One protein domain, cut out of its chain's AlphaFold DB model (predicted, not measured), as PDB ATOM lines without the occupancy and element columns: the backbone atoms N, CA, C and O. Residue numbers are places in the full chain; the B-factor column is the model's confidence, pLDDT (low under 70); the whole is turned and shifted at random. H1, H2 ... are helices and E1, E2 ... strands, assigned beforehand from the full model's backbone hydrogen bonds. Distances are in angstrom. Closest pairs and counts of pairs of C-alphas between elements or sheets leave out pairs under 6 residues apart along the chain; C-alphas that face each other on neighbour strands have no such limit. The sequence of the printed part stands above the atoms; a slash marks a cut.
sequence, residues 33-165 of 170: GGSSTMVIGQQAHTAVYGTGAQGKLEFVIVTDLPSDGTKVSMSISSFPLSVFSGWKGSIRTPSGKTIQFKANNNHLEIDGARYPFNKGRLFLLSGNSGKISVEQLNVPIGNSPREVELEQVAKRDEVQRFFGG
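This is residues 33 to 165 of the 170 residues of an uncharacterized protein of Lentisphaerae bacterium (UniProt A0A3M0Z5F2). Two five-stranded sheets lie face to face as a sandwich, their strands nearly aligned, and two short helices, H1 and H2, cover the other face of the strongly twisted sheet E1 E2 E3 E9 E10. The link between E4 and E5, residues 76 to 85, makes one end of the longest axis. The printed part has 133 residues, with ten named strands followed by two named helices; the class is mixed, helices and strands. One sheet is mixed, in the order E1 E2 E3 E9 E10, and the other is antiparallel, in the order E4 E5 E6 E7 E8. The whole is compact, with a radius of gyration of the C-alphas of 14.1 A and spans of 47 by 34 by 23 A.

E1 (33 to 40), E2 (43 to 51) and E3 (57 to 63) form a meander, each strand the antiparallel neighbour of the one before, with N 36 and O 47 at 2.9 A and N 48 and O 61 at 2.8 A. E3 is parallel to E9 (121 to 128), with N 62 and O 123 at 2.8 A. E9 and E10 (131 to 137) are a hairpin, with N 124 and O 135 at 2.8 A. E4 (71 to 75), E5 (86 to 92), E6 (98 to 104), E7 (107 to 110) and E8 (113 to 116) form a second meander; N 73 and O 88 are 2.8 A apart, N 89 and O 101 3.0 A, N 102 and O 109 2.9 A, and N 108 and O 115 2.9 A. In the sandwich, the facing parts are 9.4 A centre to centre and the strands of the two sheets stand at 16 degrees. The closest C-alphas of E1 and E4, those of Gly 33 and Val 72, are 5.3 A apart; those of E8 and E10, Tyr 115 and Gln 136, are 7.5 A apart. H1 (146 to 154) and H2 (157 to 164) are on the same face of the first sheet, making two layers, helices on one face of a sheet. The closest C-alphas of H1 and E1, Ala 154 and Ile 40, are 5.3 A apart; those of H2 and E9, Val 159 and Leu 124, are 7.4 A apart. The helices are close but not clearly touching, with C-alphas of Val 153 and Val 159 7.0 A apart, and only just about perpendicular at 70.3 degrees. In both helices every O i to N i+4 pair is within hydrogen-bond range.

E1 begins at C-alpha 33 (68.848, -31.782, -41.108), bends by 51 degrees at residue 37 and is 21.3 A long. E2 is 24.7 A long, E9 23.3 A, E5 20.2 A and E6 20.0 A. H1 is 12.4 A long; H2 ends at C-alpha 164 (94.368, -38.240, -42.613).

The C-alphas farthest apart, those of Gln 42 and Pro 80, are 47.8 A apart. The printed part has no cut and no long link. Mean pLDDT of the printed part is 82.1; under 70 are residues 66 to 69, 76 to 85, 94, 128 to 130 and 164 to 165.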
ATOM      1  N   GLY A  33      67.437 -31.962 -41.427       87.00
ATOM      2  CA  GLY A  33      68.848 -31.782 -41.108       87.00
ATOM      3  C   GLY A  33      69.261 -32.806 -40.072       87.00
ATOM      4  O   GLY A  33      68.416 -33.318 -39.339       87.00
ATOM      5  N   GLY A  34      70.544 -33.124 -40.031       87.38
ATOM      6  CA  GLY A  34      71.043 -34.096 -39.080       87.38
ATOM      7  C   GLY A  34      72.548 -34.071 -38.958       87.38
ATOM      8  O   GLY A  34      73.249 -33.363 -39.682       87.38
ATOM      9  N   SER A  35      73.022 -34.875 -38.022       87.88
ATOM     10  CA  SER A  35      74.419 -35.242 -37.914       87.88
ATOM     11  C   SER A  35      74.547 -36.758 -37.873       87.88
ATOM     12  O   SER A  35      73.611 -37.475 -37.514       87.88
ATOM     13  N   SER A  36      75.702 -37.255 -38.286       87.25
ATOM     14  CA  SER A  36      76.067 -38.661 -38.181       87.25
ATOM     15  C   SER A  36      77.561 -38.783 -37.962       87.25
ATOM     16  O   SER A  36      78.336 -38.001 -38.512       87.25
ATOM     17  N   THR A  37      77.970 -39.799 -37.219       87.69
ATOM     18  CA  THR A  37      79.377 -40.184 -37.152       87.69
ATOM     19  C   THR A  37      79.760 -40.921 -38.432       87.69
ATOM     20  O   THR A  37      79.002 -41.757 -38.921       87.69
ATOM     21  N   MET A  38      80.932 -40.616 -38.976       87.31
ATOM     22  CA  MET A  38      81.534 -41.312 -40.110       87.31
ATOM     23  C   MET A  38      82.995 -41.638 -39.802       87.31
ATOM     24  O   MET A  38      83.636 -40.931 -39.030       87.31
ATOM     25  N   VAL A  39      83.526 -42.700 -40.400       87.62
ATOM     26  CA  VAL A  39      84.930 -43.092 -40.226       87.62
ATOM     27  C   VAL A  39      85.713 -42.675 -41.464       87.62
ATOM     28  O   VAL A  39      85.334 -43.043 -42.575       87.62
ATOM     29  N   ILE A  40      86.784 -41.905 -41.279       85.88
ATOM     30  CA  ILE A  40      87.711 -41.496 -42.343       85.88
ATOM     31  C   ILE A  40      89.092 -41.997 -41.928       85.88
ATOM     32  O   ILE A  40      89.593 -41.665 -40.854       85.88
ATOM     33  N   GLY A  41      89.685 -42.876 -42.738       83.38
ATOM     34  CA  GLY A  41      90.867 -43.629 -42.321       83.38
ATOM     35  C   GLY A  41      90.570 -44.483 -41.081       83.38
ATOM     36  O   GLY A  41      89.727 -45.375 -41.132       83.38
ATOM     37  N   GLN A  42      91.257 -44.202 -39.972       81.38
ATOM     38  CA  GLN A  42      91.084 -44.896 -38.685       81.38
ATOM     39  C   GLN A  42      90.406 -44.029 -37.609       81.38
ATOM     40  O   GLN A  42      90.317 -44.443 -36.455       81.38
ATOM     41  N   GLN A  43      89.946 -42.823 -37.959       84.19
ATOM     42  CA  GLN A  43      89.406 -41.855 -37.006       84.19
ATOM     43  C   GLN A  43      87.912 -41.609 -37.231       84.19
ATOM     44  O   GLN A  43      87.400 -41.676 -38.351       84.19
ATOM     45  N   ALA A  44      87.202 -41.352 -36.132       85.69
ATOM     46  CA  ALA A  44      85.795 -40.982 -36.157       85.69
ATOM     47  C   ALA A  44      85.658 -39.469 -36.352       85.69
ATOM     48  O   ALA A  44      86.225 -38.677 -35.604       85.69
ATOM     49  N   HIS A  45      84.850 -39.088 -37.331       88.69
ATOM     50  CA  HIS A  45      84.520 -37.714 -37.674       88.69
ATOM     51  C   HIS A  45      83.013 -37.515 -37.621       88.69
ATOM     52  O   HIS A  45      82.227 -38.464 -37.676       88.69
ATOM     53  N   THR A  46      82.594 -36.260 -37.555       89.31
ATOM     54  CA  THR A  46      81.181 -35.895 -37.576       89.31
ATOM     55  C   THR A  46      80.830 -35.313 -38.934       89.31
ATOM     56  O   THR A  46      81.436 -34.341 -39.373       89.31
ATOM     57  N   ALA A  47      79.814 -35.871 -39.582       90.44
ATOM     58  CA  ALA A  47      79.143 -35.252 -40.713       90.44
ATOM     59  C   ALA A  47      77.905 -34.504 -40.221       90.44
ATOM     60  O   ALA A  47      77.077 -35.063 -39.507       90.44
ATOM     61  N   VAL A  48      77.753 -33.254 -40.638       91.38
ATOM     62  CA  VAL A  48      76.613 -32.382 -40.356       91.38
ATOM     63  C   VAL A  48      76.001 -31.983 -41.683       91.38
ATOM     64  O   VAL A  48      76.702 -31.484 -42.555       91.38
ATOM     65  N   TYR A  49      74.710 -32.211 -41.875       90.75
ATOM     66  CA  TYR A  49      74.126 -32.115 -43.207       90.75
ATOM     67  C   TYR A  49      72.698 -31.585 -43.208       90.75
ATOM     68  O   TYR A  49      71.949 -31.699 -42.232       90.75
ATOM     69  N   GLY A  50      72.314 -31.038 -44.357       90.06
ATOM     70  CA  GLY A  50      70.937 -30.705 -44.699       90.06
ATOM     71  C   GLY A  50      70.448 -31.578 -45.843       90.06
ATOM     72  O   GLY A  50      71.163 -31.783 -46.824       90.06
ATOM     73  N   THR A  51      69.226 -32.082 -45.720       88.88
ATOM     74  CA  THR A  51      68.542 -32.851 -46.756       88.88
ATOM     75  C   THR A  51      67.419 -32.046 -47.389       88.88
ATOM     76  O   THR A  51      66.596 -31.432 -46.710       88.88
ATOM     77  N   GLY A  52      67.396 -32.063 -48.713       84.31
ATOM     78  CA  GLY A  52      66.416 -31.418 -49.563       84.31
ATOM     79  C   GLY A  52      65.147 -32.233 -49.782       84.31
ATOM     80  O   GLY A  52      64.821 -33.172 -49.052       84.31
ATOM     81  N   ALA A  53      64.437 -31.886 -50.855       76.94
ATOM     82  CA  ALA A  53      63.358 -32.725 -51.368       76.94
ATOM     83  C   ALA A  53      63.888 -34.139 -51.681       76.94
ATOM     84  O   ALA A  53      65.038 -34.302 -52.090       76.94
ATOM     85  N   GLN A  54      63.051 -35.164 -51.493       79.69
ATOM     86  CA  GLN A  54      63.414 -36.575 -51.701       79.69
ATOM     87  C   GLN A  54      64.532 -37.100 -50.775       79.69
ATOM     88  O   GLN A  54      65.087 -38.161 -51.042       79.69
ATOM     89  N   GLY A  55      64.886 -36.381 -49.701       82.94
ATOM     90  CA  GLY A  55      65.889 -36.833 -48.728       82.94
ATOM     91  C   GLY A  55      67.342 -36.767 -49.216       82.94
ATOM     92  O   GLY A  55      68.233 -37.273 -48.538       82.94
ATOM     93  N   LYS A  56      67.591 -36.137 -50.368       88.56
ATOM     94  CA  LYS A  56      68.929 -35.966 -50.957       88.56
ATOM     95  C   LYS A  56      69.732 -34.902 -50.222       88.56
ATOM     96  O   LYS A  56      69.154 -33.942 -49.719       88.56
ATOM     97  N   LEU A  57      71.053 -35.043 -50.179       90.19
ATOM     98  CA  LEU A  57      71.926 -34.066 -49.529       90.19
ATOM     99  C   LEU A  57      71.975 -32.743 -50.310       90.19
ATOM    100  O   LEU A  57      72.198 -32.731 -51.516       90.19
ATOM    101  N   GLU A  58      71.793 -31.618 -49.614       90.00
ATOM    102  CA  GLU A  58      71.973 -30.267 -50.177       90.00
ATOM    103  C   GLU A  58      73.268 -29.595 -49.692       90.00
ATOM    104  O   GLU A  58      73.811 -28.732 -50.381       90.00
ATOM    105  N   PHE A  59      73.805 -30.019 -48.547       91.62
ATOM    106  CA  PHE A  59      75.170 -29.719 -48.113       91.62
ATOM    107  C   PHE A  59      75.635 -30.755 -47.084       91.62
ATOM    108  O   PHE A  59      74.809 -31.368 -46.398       91.62
ATOM    109  N   VAL A  60      76.951 -30.905 -46.943       92.69
ATOM    110  CA  VAL A  60      77.591 -31.684 -45.874       92.69
ATOM    111  C   VAL A  60      78.786 -30.901 -45.341       92.69
ATOM    112  O   VAL A  60      79.609 -30.430 -46.117       92.69
ATOM    113  N   ILE A  61      78.895 -30.791 -44.023       92.81
ATOM    114  CA  ILE A  61      80.075 -30.324 -43.299       92.81
ATOM    115  C   ILE A  61      80.673 -31.548 -42.617       92.81
ATOM    116  O   ILE A  61      80.023 -32.150 -41.766       92.81
ATOM    117  N   VAL A  62      81.888 -31.929 -42.980       92.25
ATOM    118  CA  VAL A  62      82.647 -32.969 -42.285       92.25
ATOM    119  C   VAL A  62      83.597 -32.285 -41.324       92.25
ATOM    120  O   VAL A  62      84.244 -31.306 -41.693       92.25
ATOM    121  N   THR A  63      83.674 -32.778 -40.094       89.38
ATOM    122  CA  THR A  63      84.522 -32.186 -39.068       89.38
ATOM    123  C   THR A  63      85.182 -33.214 -38.158       89.38
ATOM    124  O   THR A  63      84.608 -34.259 -37.856       89.38
ATOM    125  N   ASP A  64      86.398 -32.898 -37.718       85.81
ATOM    126  CA  ASP A  64      87.163 -33.609 -36.685       85.81
ATOM    127  C   ASP A  64      86.778 -33.191 -35.254       85.81
ATOM    128  O   ASP A  64      87.281 -33.748 -34.279       85.81
ATOM    129  N   LEU A  65      85.871 -32.222 -35.105       80.69
ATOM    130  CA  LEU A  65      85.442 -31.741 -33.803       80.69
ATOM    131  C   LEU A  65      84.471 -32.747 -33.148       80.69
ATOM    132  O   LEU A  65      83.472 -33.126 -33.774       80.69
ATOM    133  N   PRO A  66      84.710 -33.170 -31.888       64.25
ATOM    134  CA  PRO A  66      83.799 -34.038 -31.151       64.25
ATOM    135  C   PRO A  66      82.421 -33.383 -31.002       64.25
ATOM    136  O   PRO A  66      82.288 -32.226 -30.613       64.25
ATOM    137  N   SER A  67      81.388 -34.153 -31.337       59.09
ATOM    138  CA  SER A  67      80.046 -33.672 -31.686       59.09
ATOM    139  C   SER A  67      79.055 -33.577 -30.519       59.09
ATOM    140  O   SER A  67      77.838 -33.528 -30.744       59.09
ATOM    141  N   ASP A  68      79.514 -33.526 -29.272       60.69
ATOM    142  CA  ASP A  68      78.588 -33.391 -28.147       60.69
ATOM    143  C   ASP A  68      77.863 -32.039 -28.224       60.69
ATOM    144  O   ASP A  68      78.413 -30.968 -27.967       60.69
ATOM    145  N   GLY A  69      76.592 -32.083 -28.634       59.84
ATOM    146  CA  GLY A  69      75.752 -30.901 -28.823       59.84
ATOM    147  C   GLY A  69      75.715 -30.325 -30.240       59.84
ATOM    148  O   GLY A  69      75.173 -29.230 -30.407       59.84
ATOM    149  N   THR A  70      76.221 -31.032 -31.259       72.62
ATOM    150  CA  THR A  70      75.962 -30.653 -32.656       72.62
ATOM    151  C   THR A  70      74.466 -30.726 -32.943       72.62
ATOM    152  O   THR A  70      73.832 -31.763 -32.752       72.62
ATOM    153  N   LYS A  71      73.881 -29.616 -33.392       78.88
ATOM    154  CA  LYS A  71      72.444 -29.511 -33.670       78.88
ATOM    155  C   LYS A  71      72.238 -28.961 -35.063       78.88
ATOM    156  O   LYS A  71      72.888 -27.991 -35.432       78.88
ATOM    157  N   VAL A  72      71.298 -29.544 -35.799       81.50
ATOM    158  CA  VAL A  72      70.837 -29.027 -37.089       81.50
ATOM    159  C   VAL A  72      69.325 -28.985 -37.066       81.50
ATOM    160  O   VAL A  72      68.675 -29.970 -36.725       81.50
ATOM    161  N   SER A  73      68.757 -27.852 -37.444       78.44
ATOM    162  CA  SER A  73      67.325 -27.696 -37.624       78.44
ATOM    163  C   SER A  73      67.033 -27.001 -38.942       78.44
ATOM    164  O   SER A  73      67.815 -26.190 -39.448       78.44
ATOM    165  N   MET A  74      65.879 -27.327 -39.515       78.81
ATOM    166  CA  MET A  74      65.328 -26.527 -40.593       78.81
ATOM    167  C   MET A  74      64.718 -25.264 -39.980       78.81
ATOM    168  O   MET A  74      63.861 -25.340 -39.102       78.81
ATOM    169  N   SER A  75      65.168 -24.100 -40.437       70.12
ATOM    170  CA  SER A  75      64.586 -22.814 -40.075       70.12
ATOM    171  C   SER A  75      63.665 -22.383 -41.209       70.12
ATOM    172  O   SER A  75      64.096 -22.236 -42.353       70.12
ATOM    173  N   ILE A  76      62.387 -22.210 -40.884       62.75
ATOM    174  CA  ILE A  76      61.390 -21.600 -41.760       62.75
ATOM    175  C   ILE A  76      60.961 -20.324 -41.046       62.75
ATOM    176  O   ILE A  76      60.360 -20.385 -39.976       62.75
ATOM    177  N   SER A  77      61.332 -19.163 -41.578       55.09
ATOM    178  CA  SER A  77      60.854 -17.889 -41.047       55.09
ATOM    179  C   SER A  77      59.496 -17.554 -41.653       55.09
ATOM    180  O   SER A  77      59.375 -17.378 -42.859       55.09
ATOM    181  N   SER A  78      58.481 -17.433 -40.798       51.94
ATOM    182  CA  SER A  78      57.104 -17.063 -41.164       51.94
ATOM    183  C   SER A  78      56.909 -15.554 -41.380       51.94
ATOM    184  O   SER A  78      55.786 -15.101 -41.579       51.94
ATOM    185  N   PHE A  79      57.982 -14.760 -41.297       50.47
ATOM    186  CA  PHE A  79      57.935 -13.310 -41.475       50.47
ATOM    187  C   PHE A  79      58.114 -12.942 -42.956       50.47
ATOM    188  O   PHE A  79      59.108 -13.359 -43.555       50.47
ATOM    189  N   PRO A  80      57.238 -12.099 -43.535       52.66
ATOM    190  CA  PRO A  80      57.220 -11.792 -44.971       52.66
ATOM    191  C   PRO A  80      58.464 -11.048 -45.499       52.66
ATOM    192  O   PRO A  80      58.578 -10.843 -46.702       52.66
ATOM    193  N   LEU A  81      59.407 -10.658 -44.631       46.59
ATOM    194  CA  LEU A  81      60.595  -9.866 -44.983       46.59
ATOM    195  C   LEU A  81      61.936 -10.579 -44.730       46.59
ATOM    196  O   LEU A  81      62.992 -10.029 -45.021       46.59
ATOM    197  N   SER A  82      61.919 -11.812 -44.218       44.72
ATOM    198  CA  SER A  82      63.121 -12.634 -44.044       44.72
ATOM    199  C   SER A  82      62.837 -14.000 -44.645       44.72
ATOM    200  O   SER A  82      62.147 -14.807 -44.032       44.72
ATOM    201  N   VAL A  83      63.364 -14.273 -45.836       47.91
ATOM    202  CA  VAL A  83      63.194 -15.556 -46.536       47.91
ATOM    203  C   VAL A  83      64.448 -16.406 -46.340       47.91
ATOM    204  O   VAL A  83      65.155 -16.729 -47.290       47.91
ATOM    205  N   PHE A  84      64.777 -16.760 -45.096       52.72
ATOM    206  CA  PHE A  84      65.792 -17.789 -44.870       52.72
ATOM    207  C   PHE A  84      65.097 -19.144 -44.765       52.72
ATOM    208  O   PHE A  84      64.936 -19.687 -43.677       52.72
ATOM    209  N   SER A  85      64.644 -19.672 -45.905       67.31
ATOM    210  CA  SER A  85      64.260 -21.080 -46.007       67.31
ATOM    211  C   SER A  85      65.540 -21.909 -46.091       67.31
ATOM    212  O   SER A  85      66.193 -21.945 -47.139       67.31
ATOM    213  N   GLY A  86      65.944 -22.532 -44.989       83.31
ATOM    214  CA  GLY A  86      67.222 -23.232 -44.962       83.31
ATOM    215  C   GLY A  86      67.490 -23.974 -43.667       83.31
ATOM    216  O   GLY A  86      66.589 -24.237 -42.872       83.31
ATOM    217  N   TRP A  87      68.751 -24.304 -43.457       88.81
ATOM    218  CA  TRP A  87      69.247 -24.979 -42.272       88.81
ATOM    219  C   TRP A  87      69.958 -23.998 -41.372       88.81
ATOM    220  O   TRP A  87      70.613 -23.064 -41.834       88.81
ATOM    221  N   LYS A  88      69.844 -24.228 -40.076       89.94
ATOM    222  CA  LYS A  88      70.671 -23.579 -39.073       89.94
ATOM    223  C   LYS A  88      71.146 -24.634 -38.104       89.94
ATOM    224  O   LYS A  88      70.459 -25.626 -37.863       89.94
ATOM    225  N   GLY A  89      72.313 -24.415 -37.545       88.38
ATOM    226  CA  GLY A  89      72.852 -25.346 -36.592       88.38
ATOM    227  C   GLY A  89      74.095 -24.830 -35.921       88.38
ATOM    228  O   GLY A  89      74.568 -23.728 -36.189       88.38
ATOM    229  N   SER A  90      74.607 -25.662 -35.033       89.25
ATOM    230  CA  SER A  90      75.810 -25.370 -34.283       89.25
ATOM    231  C   SER A  90      76.676 -26.609 -34.162       89.25
ATOM    232  O   SER A  90      76.140 -27.696 -33.958       89.25
ATOM    233  N   ILE A  91      77.992 -26.432 -34.224       86.81
ATOM    234  CA  ILE A  91      79.001 -27.458 -33.943       86.81
ATOM    235  C   ILE A  91      79.735 -27.020 -32.678       86.81
ATOM    236  O   ILE A  91      80.259 -25.904 -32.616       86.81
ATOM    237  N   ARG A  92      79.744 -27.857 -31.641       82.81
ATOM    238  CA  ARG A  92      80.477 -27.562 -30.406       82.81
ATOM    239  C   ARG A  92      81.915 -28.050 -30.553       82.81
ATOM    240  O   ARG A  92      82.151 -29.134 -31.062       82.81
ATOM    241  N   THR A  93      82.875 -27.233 -30.140       76.62
ATOM    242  CA  THR A  93      84.299 -27.595 -30.155       76.62
ATOM    243  C   THR A  93      84.723 -28.158 -28.788       76.62
ATOM    244  O   THR A  93      84.086 -27.813 -27.784       76.62
ATOM    245  N   PRO A  94      85.832 -28.923 -28.695       69.94
ATOM    246  CA  PRO A  94      86.376 -29.385 -27.411       69.94
ATOM    247  C   PRO A  94      86.676 -28.235 -26.443       69.94
ATOM    248  O   PRO A  94      86.495 -28.361 -25.238       69.94
ATOM    249  N   SER A  95      87.085 -27.082 -26.983       71.38
ATOM    250  CA  SER A  95      87.385 -25.865 -26.214       71.38
ATOM    251  C   SER A  95      86.150 -25.170 -25.620       71.38
ATOM    252  O   SER A  95      86.274 -24.142 -24.963       71.38
ATOM    253  N   GLY A  96      84.943 -25.675 -25.894       72.06
ATOM    254  CA  GLY A  96      83.684 -25.064 -25.471       72.06
ATOM    255  C   GLY A  96      83.169 -23.957 -26.397       72.06
ATOM    256  O   GLY A  96      82.002 -23.575 -26.274       72.06
ATOM    257  N   LYS A  97      83.962 -23.482 -27.376       80.25
ATOM    258  CA  LYS A  97      83.469 -22.580 -28.435       80.25
ATOM    259  C   LYS A  97      82.382 -23.287 -29.252       80.25
ATOM    260  O   LYS A  97      82.529 -24.458 -29.601       80.25
ATOM    261  N   THR A  98      81.312 -22.565 -29.572       86.31
ATOM    262  CA  THR A  98      80.225 -23.039 -30.438       86.31
ATOM    263  C   THR A  98      80.315 -22.348 -31.792       86.31
ATOM    264  O   THR A  98      80.252 -21.125 -31.863       86.31
ATOM    265  N   ILE A  99      80.458 -23.129 -32.858       87.06
ATOM    266  CA  ILE A  99      80.502 -22.657 -34.241       87.06
ATOM    267  C   ILE A  99      79.075 -22.652 -34.770       87.06
ATOM    268  O   ILE A  99      78.464 -23.711 -34.893       87.06
ATOM    269  N   GLN A 100      78.534 -21.476 -35.067       90.75
ATOM    270  CA  GLN A 100      77.207 -21.354 -35.664       90.75
ATOM    271  C   GLN A 100      77.306 -21.483 -37.178       90.75
ATOM    272  O   GLN A 100      78.219 -20.926 -37.790       90.75
ATOM    273  N   PHE A 101      76.341 -22.162 -37.789       89.81
ATOM    274  CA  PHE A 101      76.218 -22.192 -39.236       89.81
ATOM    275  C   PHE A 101      74.777 -21.985 -39.698       89.81
ATOM    276  O   PHE A 101      73.807 -22.306 -39.002       89.81
ATOM    277  N   LYS A 102      74.639 -21.450 -40.909       91.12
ATOM    278  CA  LYS A 102      73.366 -21.320 -41.621       91.12
ATOM    279  C   LYS A 102      73.579 -21.741 -43.061       91.12
ATOM    280  O   LYS A 102      74.512 -21.273 -43.691       91.12
ATOM    281  N   ALA A 103      72.721 -22.583 -43.607       88.56
ATOM    282  CA  ALA A 103      72.817 -23.013 -44.994       88.56
ATOM    283  C   ALA A 103      71.503 -22.764 -45.720       88.56
ATOM    284  O   ALA A 103      70.428 -22.888 -45.137       88.56
ATOM    285  N   ASN A 104      71.573 -22.475 -47.007       87.69
ATOM    286  CA  ASN A 104      70.435 -22.580 -47.910       87.69
ATOM    287  C   ASN A 104      70.902 -23.175 -49.240       87.69
ATOM    288  O   ASN A 104      72.043 -23.602 -49.355       87.69
ATOM    289  N   ASN A 105      70.038 -23.195 -50.252       82.62
ATOM    290  CA  ASN A 105      70.365 -23.811 -51.540       82.62
ATOM    291  C   ASN A 105      71.559 -23.147 -52.267       82.62
ATOM    292  O   ASN A 105      72.089 -23.740 -53.203       82.62
ATOM    293  N   ASN A 106      71.955 -21.930 -51.866       86.62
ATOM    294  CA  ASN A 106      72.903 -21.083 -52.596       86.62
ATOM    295  C   ASN A 106      74.195 -20.770 -51.816       86.62
ATOM    296  O   ASN A 106      75.132 -20.193 -52.370       86.62
ATOM    297  N   HIS A 107      74.231 -21.010 -50.504       89.88
ATOM    298  CA  HIS A 107      75.417 -20.755 -49.686       89.88
ATOM    299  C   HIS A 107      75.353 -21.450 -48.326       89.88
ATOM    300  O   HIS A 107      74.277 -21.759 -47.810       89.88
ATOM    301  N   LEU A 108      76.530 -21.614 -47.729       90.81
ATOM    302  CA  LEU A 108      76.732 -21.956 -46.330       90.81
ATOM    303  C   LEU A 108      77.424 -20.771 -45.655       90.81
ATOM    304  O   LEU A 108      78.378 -20.217 -46.182       90.81
ATOM    305  N   GLU A 109      76.937 -20.354 -44.501       91.50
ATOM    306  CA  GLU A 109      77.565 -19.385 -43.612       91.50
ATOM    307  C   GLU A 109      78.089 -20.148 -42.395       91.50
ATOM    308  O   GLU A 109      77.316 -20.880 -41.779       91.50
ATOM    309  N   ILE A 110      79.368 -19.992 -42.049       89.81
ATOM    310  CA  ILE A 110      79.993 -20.583 -40.855       89.81
ATOM    311  C   ILE A 110      80.695 -19.462 -40.088       89.81
ATOM    312  O   ILE A 110      81.579 -18.812 -40.639       89.81
ATOM    313  N   ASP A 111      80.299 -19.225 -38.836       87.62
ATOM    314  CA  ASP A 111      80.845 -18.170 -37.957       87.62
ATOM    315  C   ASP A 111      80.893 -16.775 -38.630       87.62
ATOM    316  O   ASP A 111      81.836 -16.007 -38.465       87.62
ATOM    317  N   GLY A 112      79.880 -16.463 -39.451       85.94
ATOM    318  CA  GLY A 112      79.767 -15.204 -40.200       85.94
ATOM    319  C   GLY A 112      80.499 -15.170 -41.549       85.94
ATOM    320  O   GLY A 112      80.232 -14.280 -42.356       85.94
ATOM    321  N   ALA A 113      81.364 -16.143 -41.849       89.62
ATOM    322  CA  ALA A 113      81.992 -16.278 -43.162       89.62
ATOM    323  C   ALA A 113      81.043 -16.976 -44.147       89.62
ATOM    324  O   ALA A 113      80.457 -18.009 -43.823       89.62
ATOM    325  N   ARG A 114      80.895 -16.423 -45.358       91.56
ATOM    326  CA  ARG A 114      79.950 -16.900 -46.379       91.56
ATOM    327  C   ARG A 114      80.652 -17.665 -47.501       91.56
ATOM    328  O   ARG A 114      81.529 -17.126 -48.166       91.56
ATOM    329  N   TYR A 115      80.165 -18.870 -47.766       90.56
ATOM    330  CA  TYR A 115      80.672 -19.817 -48.753       90.56
ATOM    331  C   TYR A 115      79.593 -20.099 -49.815       90.56
ATOM    332  O   TYR A 115      78.647 -20.851 -49.551       90.56
ATOM    333  N   PRO A 116      79.646 -19.451 -50.992       89.88
ATOM    334  CA  PRO A 116      78.634 -19.612 -52.031       89.88
ATOM    335  C   PRO A 116      78.739 -20.965 -52.749       89.88
ATOM    336  O   PRO A 116      79.828 -21.473 -53.021       89.88
ATOM    337  N   PHE A 117      77.592 -21.534 -53.119       85.88
ATOM    338  CA  PHE A 117      77.509 -22.738 -53.942       85.88
ATOM    339  C   PHE A 117      76.206 -22.811 -54.738       85.88
ATOM    340  O   PHE A 117      75.202 -22.257 -54.327       85.88
ATOM    341  N   ASN A 118      76.195 -23.537 -55.859       73.69
ATOM    342  CA  ASN A 118      74.995 -23.626 -56.706       73.69
ATOM    343  C   ASN A 118      74.109 -24.840 -56.398       73.69
ATOM    344  O   ASN A 118      72.891 -24.768 -56.524       73.69
ATOM    345  N   LYS A 119      74.719 -25.980 -56.061       75.50
ATOM    346  CA  LYS A 119      74.045 -27.236 -55.704       75.50
ATOM    347  C   LYS A 119      74.987 -28.051 -54.842       75.50
ATOM    348  O   LYS A 119      76.157 -28.114 -55.216       75.50
ATOM    349  N   GLY A 120      74.474 -28.675 -53.780       73.06
ATOM    350  CA  GLY A 120      75.109 -29.803 -53.097       73.06
ATOM    351  C   GLY A 120      76.619 -29.666 -52.951       73.06
ATOM    352  O   GLY A 120      77.345 -30.116 -53.839       73.06
ATOM    353  N   ARG A 121      77.108 -29.076 -51.857       89.69
ATOM    354  CA  ARG A 121      78.556 -28.961 -51.614       89.69
ATOM    355  C   ARG A 121      79.004 -29.592 -50.309       89.69
ATOM    356  O   ARG A 121      78.251 -29.685 -49.339       89.69
ATOM    357  N   LEU A 122      80.261 -30.010 -50.342       91.44
ATOM    358  CA  LEU A 122      80.994 -30.591 -49.238       91.44
ATOM    359  C   LEU A 122      81.940 -29.540 -48.652       91.44
ATOM    360  O   LEU A 122      82.669 -28.870 -49.384       91.44
ATOM    361  N   PHE A 123      81.925 -29.423 -47.333       92.56
ATOM    362  CA  PHE A 123      82.755 -28.514 -46.560       92.56
ATOM    363  C   PHE A 123      83.550 -29.326 -45.552       92.56
ATOM    364  O   PHE A 123      82.980 -30.157 -44.848       92.56
ATOM    365  N   LEU A 124      84.849 -29.089 -45.473       91.44
ATOM    366  CA  LEU A 124      85.719 -29.696 -44.478       91.44
ATOM    367  C   LEU A 124      86.025 -28.645 -43.428       91.44
ATOM    368  O   LEU A 124      86.473 -27.546 -43.748       91.44
ATOM    369  N   LEU A 125      85.727 -28.967 -42.178       89.62
ATOM    370  CA  LEU A 125      85.872 -28.060 -41.058       89.62
ATOM    371  C   LEU A 125      86.782 -28.695 -40.016       89.62
ATOM    372  O   LEU A 125      86.441 -29.720 -39.433       89.62
ATOM    373  N   SER A 126      87.916 -28.057 -39.759       85.44
ATOM    374  CA  SER A 126      88.824 -28.440 -38.679       85.44
ATOM    375  C   SER A 126      89.020 -27.274 -37.724       85.44
ATOM    376  O   SER A 126      89.016 -26.112 -38.141       85.44
ATOM    377  N   GLY A 127      89.157 -27.563 -36.432       75.81
ATOM    378  CA  GLY A 127      89.380 -26.531 -35.426       75.81
ATOM    379  C   GLY A 127      90.335 -26.970 -34.327       75.81
ATOM    380  O   GLY A 127      90.106 -27.971 -33.660       75.81
ATOM    381  N   ASN A 128      91.363 -26.159 -34.075       67.19
ATOM    382  CA  ASN A 128      92.256 -26.305 -32.926       67.19
ATOM    383  C   ASN A 128      92.432 -24.941 -32.239       67.19
ATOM    384  O   ASN A 128      92.622 -23.922 -32.906       67.19
ATOM    385  N   SER A 129      92.350 -24.919 -30.904       57.91
ATOM    386  CA  SER A 129      92.758 -23.792 -30.047       57.91
ATOM    387  C   SER A 129      92.264 -22.410 -30.512       57.91
ATOM    388  O   SER A 129      93.012 -21.436 -30.556       57.91
ATOM    389  N   GLY A 130      90.985 -22.322 -30.889       60.06
ATOM    390  CA  GLY A 130      90.322 -21.063 -31.252       60.06
ATOM    391  C   GLY A 130      90.413 -20.656 -32.727       60.06
ATOM    392  O   GLY A 130      89.721 -19.716 -33.121       60.06
ATOM    393  N   LYS A 131      91.181 -21.371 -33.560       72.44
ATOM    394  CA  LYS A 131      91.200 -21.180 -35.018       72.44
ATOM    395  C   LYS A 131      90.368 -22.260 -35.699       72.44
ATOM    396  O   LYS A 131      90.502 -23.438 -35.382       72.44
ATOM    397  N   ILE A 132      89.514 -21.842 -36.628       81.19
ATOM    398  CA  ILE A 132      88.686 -22.727 -37.450       81.19
ATOM    399  C   ILE A 132      89.172 -22.579 -38.886       81.19
ATOM    400  O   ILE A 132      89.298 -21.460 -39.380       81.19
ATOM    401  N   SER A 133      89.445 -23.701 -39.537       85.31
ATOM    402  CA  SER A 133      89.721 -23.777 -40.965       85.31
ATOM    403  C   SER A 133      88.513 -24.386 -41.656       85.31
ATOM    404  O   SER A 133      88.009 -25.420 -41.216       85.31
ATOM    405  N   VAL A 134      88.063 -23.753 -42.735       89.25
ATOM    406  CA  VAL A 134      86.970 -24.252 -43.569       89.25
ATOM    407  C   VAL A 134      87.474 -24.357 -44.996       89.25
ATOM    408  O   VAL A 134      87.916 -23.366 -45.574       89.25
ATOM    409  N   GLU A 135      87.375 -25.548 -45.569       91.62
ATOM    410  CA  GLU A 135      87.668 -25.798 -46.972       91.62
ATOM    411  C   GLU A 135      86.390 -26.215 -47.695       91.62
ATOM    412  O   GLU A 135      85.699 -27.146 -47.285       91.62
ATOM    413  N   GLN A 136      86.053 -25.515 -48.774       92.06
ATOM    414  CA  GLN A 136      84.939 -25.889 -49.637       92.06
ATOM    415  C   GLN A 136      85.465 -26.749 -50.784       92.06
ATOM    416  O   GLN A 136      86.177 -26.257 -51.657       92.06
ATOM    417  N   LEU A 137      85.044 -28.011 -50.836       89.75
ATOM    418  CA  LEU A 137      85.364 -28.887 -51.954       89.75
ATOM    419  C   LEU A 137      84.358 -28.682 -53.086       89.75
ATOM    420  O   LEU A 137      83.142 -28.710 -52.878       89.75
ATOM    421  N   ASN A 138      84.849 -28.517 -54.317       84.38
ATOM    422  CA  ASN A 138      84.008 -28.349 -55.506       84.38
ATOM    423  C   ASN A 138      83.443 -29.686 -56.023       84.38
ATOM    424  O   ASN A 138      83.507 -29.998 -57.209       84.38
ATOM    425  N   VAL A 139      82.881 -30.474 -55.114       82.50
ATOM    426  CA  VAL A 139      82.305 -31.784 -55.392       82.50
ATOM    427  C   VAL A 139      80.784 -31.667 -55.325       82.50
ATOM    428  O   VAL A 139      80.259 -31.260 -54.286       82.50
ATOM    429  N   PRO A 140      80.054 -31.990 -56.406       84.25
ATOM    430  CA  PRO A 140      78.604 -32.040 -56.356       84.25
ATOM    431  C   PRO A 140      78.140 -33.224 -55.505       84.25
ATOM    432  O   PRO A 140      78.588 -34.350 -55.717       84.25
ATOM    433  N   ILE A 141      77.206 -32.953 -54.596       88.12
ATOM    434  CA  ILE A 141      76.445 -33.968 -53.860       88.12
ATOM    435  C   ILE A 141      74.931 -33.843 -54.129       88.12
ATOM    436  O   ILE A 141      74.488 -32.900 -54.791       88.12
ATOM    437  N   GLY A 142      74.133 -34.780 -53.624       87.06
ATOM    438  CA  GLY A 142      72.684 -34.866 -53.785       87.06
ATOM    439  C   GLY A 142      72.239 -35.753 -54.948       87.06
ATOM    440  O   GLY A 142      71.074 -35.704 -55.345       87.06
ATOM    441  N   ASN A 143      73.142 -36.552 -55.523       88.06
ATOM    442  CA  ASN A 143      72.829 -37.416 -56.671       88.06
ATOM    443  C   ASN A 143      72.462 -38.849 -56.268       88.06
ATOM    444  O   ASN A 143      71.975 -39.613 -57.098       88.06
ATOM    445  N   SER A 144      72.685 -39.221 -55.010       88.25
ATOM    446  CA  SER A 144      72.447 -40.561 -54.470       88.25
ATOM    447  C   SER A 144      71.690 -40.480 -53.140       88.25
ATOM    448  O   SER A 144      71.504 -39.385 -52.603       88.25
ATOM    449  N   PRO A 145      71.196 -41.613 -52.606       88.94
ATOM    450  CA  PRO A 145      70.688 -41.657 -51.240       88.94
ATOM    451  C   PRO A 145      71.738 -41.152 -50.247       88.94
ATOM    452  O   PRO A 145      72.933 -41.408 -50.416       88.94
ATOM    453  N   ARG A 146      71.281 -40.454 -49.202       90.00
ATOM    454  CA  ARG A 146      72.126 -39.799 -48.192       90.00
ATOM    455  C   ARG A 146      73.224 -40.718 -47.655       90.00
ATOM    456  O   ARG A 146      74.369 -40.300 -47.565       90.00
ATOM    457  N   GLU A 147      72.877 -41.939 -47.274       89.00
ATOM    458  CA  GLU A 147      73.783 -42.889 -46.621       89.00
ATOM    459  C   GLU A 147      74.926 -43.296 -47.555       89.00
ATOM    460  O   GLU A 147      76.091 -43.246 -47.169       89.00
ATOM    461  N   VAL A 148      74.587 -43.614 -48.808       90.75
ATOM    462  CA  VAL A 148      75.550 -43.968 -49.862       90.75
ATOM    463  C   VAL A 148      76.491 -42.800 -50.135       90.75
ATOM    464  O   VAL A 148      77.694 -42.974 -50.313       90.75
ATOM    465  N   GLU A 149      75.950 -41.590 -50.160       90.56
ATOM    466  CA  GLU A 149      76.726 -40.399 -50.461       90.56
ATOM    467  C   GLU A 149      77.668 -40.007 -49.316       90.56
ATOM    468  O   GLU A 149      78.813 -39.645 -49.576       90.56
ATOM    469  N   LEU A 150      77.252 -40.161 -48.056       90.12
ATOM    470  CA  LEU A 150      78.142 -39.990 -46.902       90.12
ATOM    471  C   LEU A 150      79.291 -41.011 -46.909       90.12
ATOM    472  O   LEU A 150      80.429 -40.649 -46.611       90.12
ATOM    473  N   GLU A 151      79.025 -42.260 -47.298       90.94
ATOM    474  CA  GLU A 151      80.069 -43.278 -47.453       90.94
ATOM    475  C   GLU A 151      81.053 -42.919 -48.578       90.94
ATOM    476  O   GLU A 151      82.268 -43.025 -48.407       90.94
ATOM    477  N   GLN A 152      80.550 -42.437 -49.719       91.25
ATOM    478  CA  GLN A 152      81.396 -41.948 -50.810       91.25
ATOM    479  C   GLN A 152      82.243 -40.752 -50.371       91.25
ATOM    480  O   GLN A 152      83.423 -40.705 -50.697       91.25
ATOM    481  N   VAL A 153      81.671 -39.810 -49.612       90.81
ATOM    482  CA  VAL A 153      82.407 -38.672 -49.041       90.81
ATOM    483  C   VAL A 153      83.554 -39.154 -48.151       90.81
ATOM    484  O   VAL A 153      84.660 -38.643 -48.287       90.81
ATOM    485  N   ALA A 154      83.340 -40.169 -47.306       89.38
ATOM    486  CA  ALA A 154      84.390 -40.730 -46.447       89.38
ATOM    487  C   ALA A 154      85.580 -41.308 -47.235       89.38
ATOM    488  O   ALA A 154      86.726 -41.279 -46.786       89.38
ATOM    489  N   LYS A 155      85.292 -41.855 -48.418       90.38
ATOM    490  CA  LYS A 155      86.256 -42.536 -49.289       90.38
ATOM    491  C   LYS A 155      86.986 -41.599 -50.254       90.38
ATOM    492  O   LYS A 155      87.820 -42.074 -51.013       90.38
ATOM    493  N   ARG A 156      86.676 -40.300 -50.256       89.38
ATOM    494  CA  ARG A 156      87.320 -39.328 -51.151       89.38
ATOM    495  C   ARG A 156      88.741 -39.015 -50.717       89.38
ATOM    496  O   ARG A 156      88.977 -38.726 -49.545       89.38
ATOM    497  N   ASP A 157      89.642 -38.959 -51.688       89.12
ATOM    498  CA  ASP A 157      91.048 -38.629 -51.465       89.12
ATOM    499  C   ASP A 157      91.208 -37.241 -50.843       89.12
ATOM    500  O   ASP A 157      92.026 -37.063 -49.951       89.12
ATOM    501  N   GLU A 158      90.410 -36.249 -51.244       89.50
ATOM    502  CA  GLU A 158      90.490 -34.893 -50.688       89.50
ATOM    503  C   GLU A 158      90.108 -34.868 -49.203       89.50
ATOM    504  O   GLU A 158      90.753 -34.202 -48.396       89.50
ATOM    505  N   VAL A 159      89.095 -35.653 -48.830       87.88
ATOM    506  CA  VAL A 159      88.627 -35.786 -47.444       87.88
ATOM    507  C   VAL A 159      89.659 -36.539 -46.609       87.88
ATOM    508  O   VAL A 159      90.021 -36.094 -45.519       87.88
ATOM    509  N   GLN A 160      90.185 -37.644 -47.137       88.75
ATOM    510  CA  GLN A 160      91.245 -38.409 -46.485       88.75
ATOM    511  C   GLN A 160      92.541 -37.615 -46.361       88.75
ATOM    512  O   GLN A 160      93.223 -37.742 -45.359       88.75
ATOM    513  N   ARG A 161      92.889 -36.765 -47.325       86.44
ATOM    514  CA  ARG A 161      94.081 -35.912 -47.238       86.44
ATOM    515  C   ARG A 161      93.914 -34.788 -46.227       86.44
ATOM    516  O   ARG A 161      94.871 -34.457 -45.537       86.44
ATOM    517  N   PHE A 162      92.720 -34.211 -46.130       85.19
ATOM    518  CA  PHE A 162      92.446 -33.138 -45.181       85.19
ATOM    519  C   PHE A 162      92.483 -33.623 -43.725       85.19
ATOM    520  O   PHE A 162      93.017 -32.922 -42.867       85.19
ATOM    521  N   PHE A 163      91.932 -34.814 -43.451       83.50
ATOM    522  CA  PHE A 163      91.838 -35.369 -42.092       83.50
ATOM    523  C   PHE A 163      92.902 -36.420 -41.756       83.50
ATOM    524  O   PHE A 163      93.287 -36.551 -40.601       83.50
ATOM    525  N   GLY A 164      93.373 -37.172 -42.745       69.69
ATOM    526  CA  GLY A 164      94.368 -38.240 -42.613       69.69
ATOM    527  C   GLY A 164      95.792 -37.822 -42.982       69.69
ATOM    528  O   GLY A 164      96.676 -38.674 -43.013       69.69
ATOM    529  N   GLY A 165      96.029 -36.537 -43.267       56.44
ATOM    530  CA  GLY A 165      97.367 -35.980 -43.459       56.44
ATOM    531  C   GLY A 165      98.169 -35.971 -42.155       56.44
ATOM    532  O   GLY A 165      98.147 -34.979 -41.439       56.44
TER     533      GLY A 165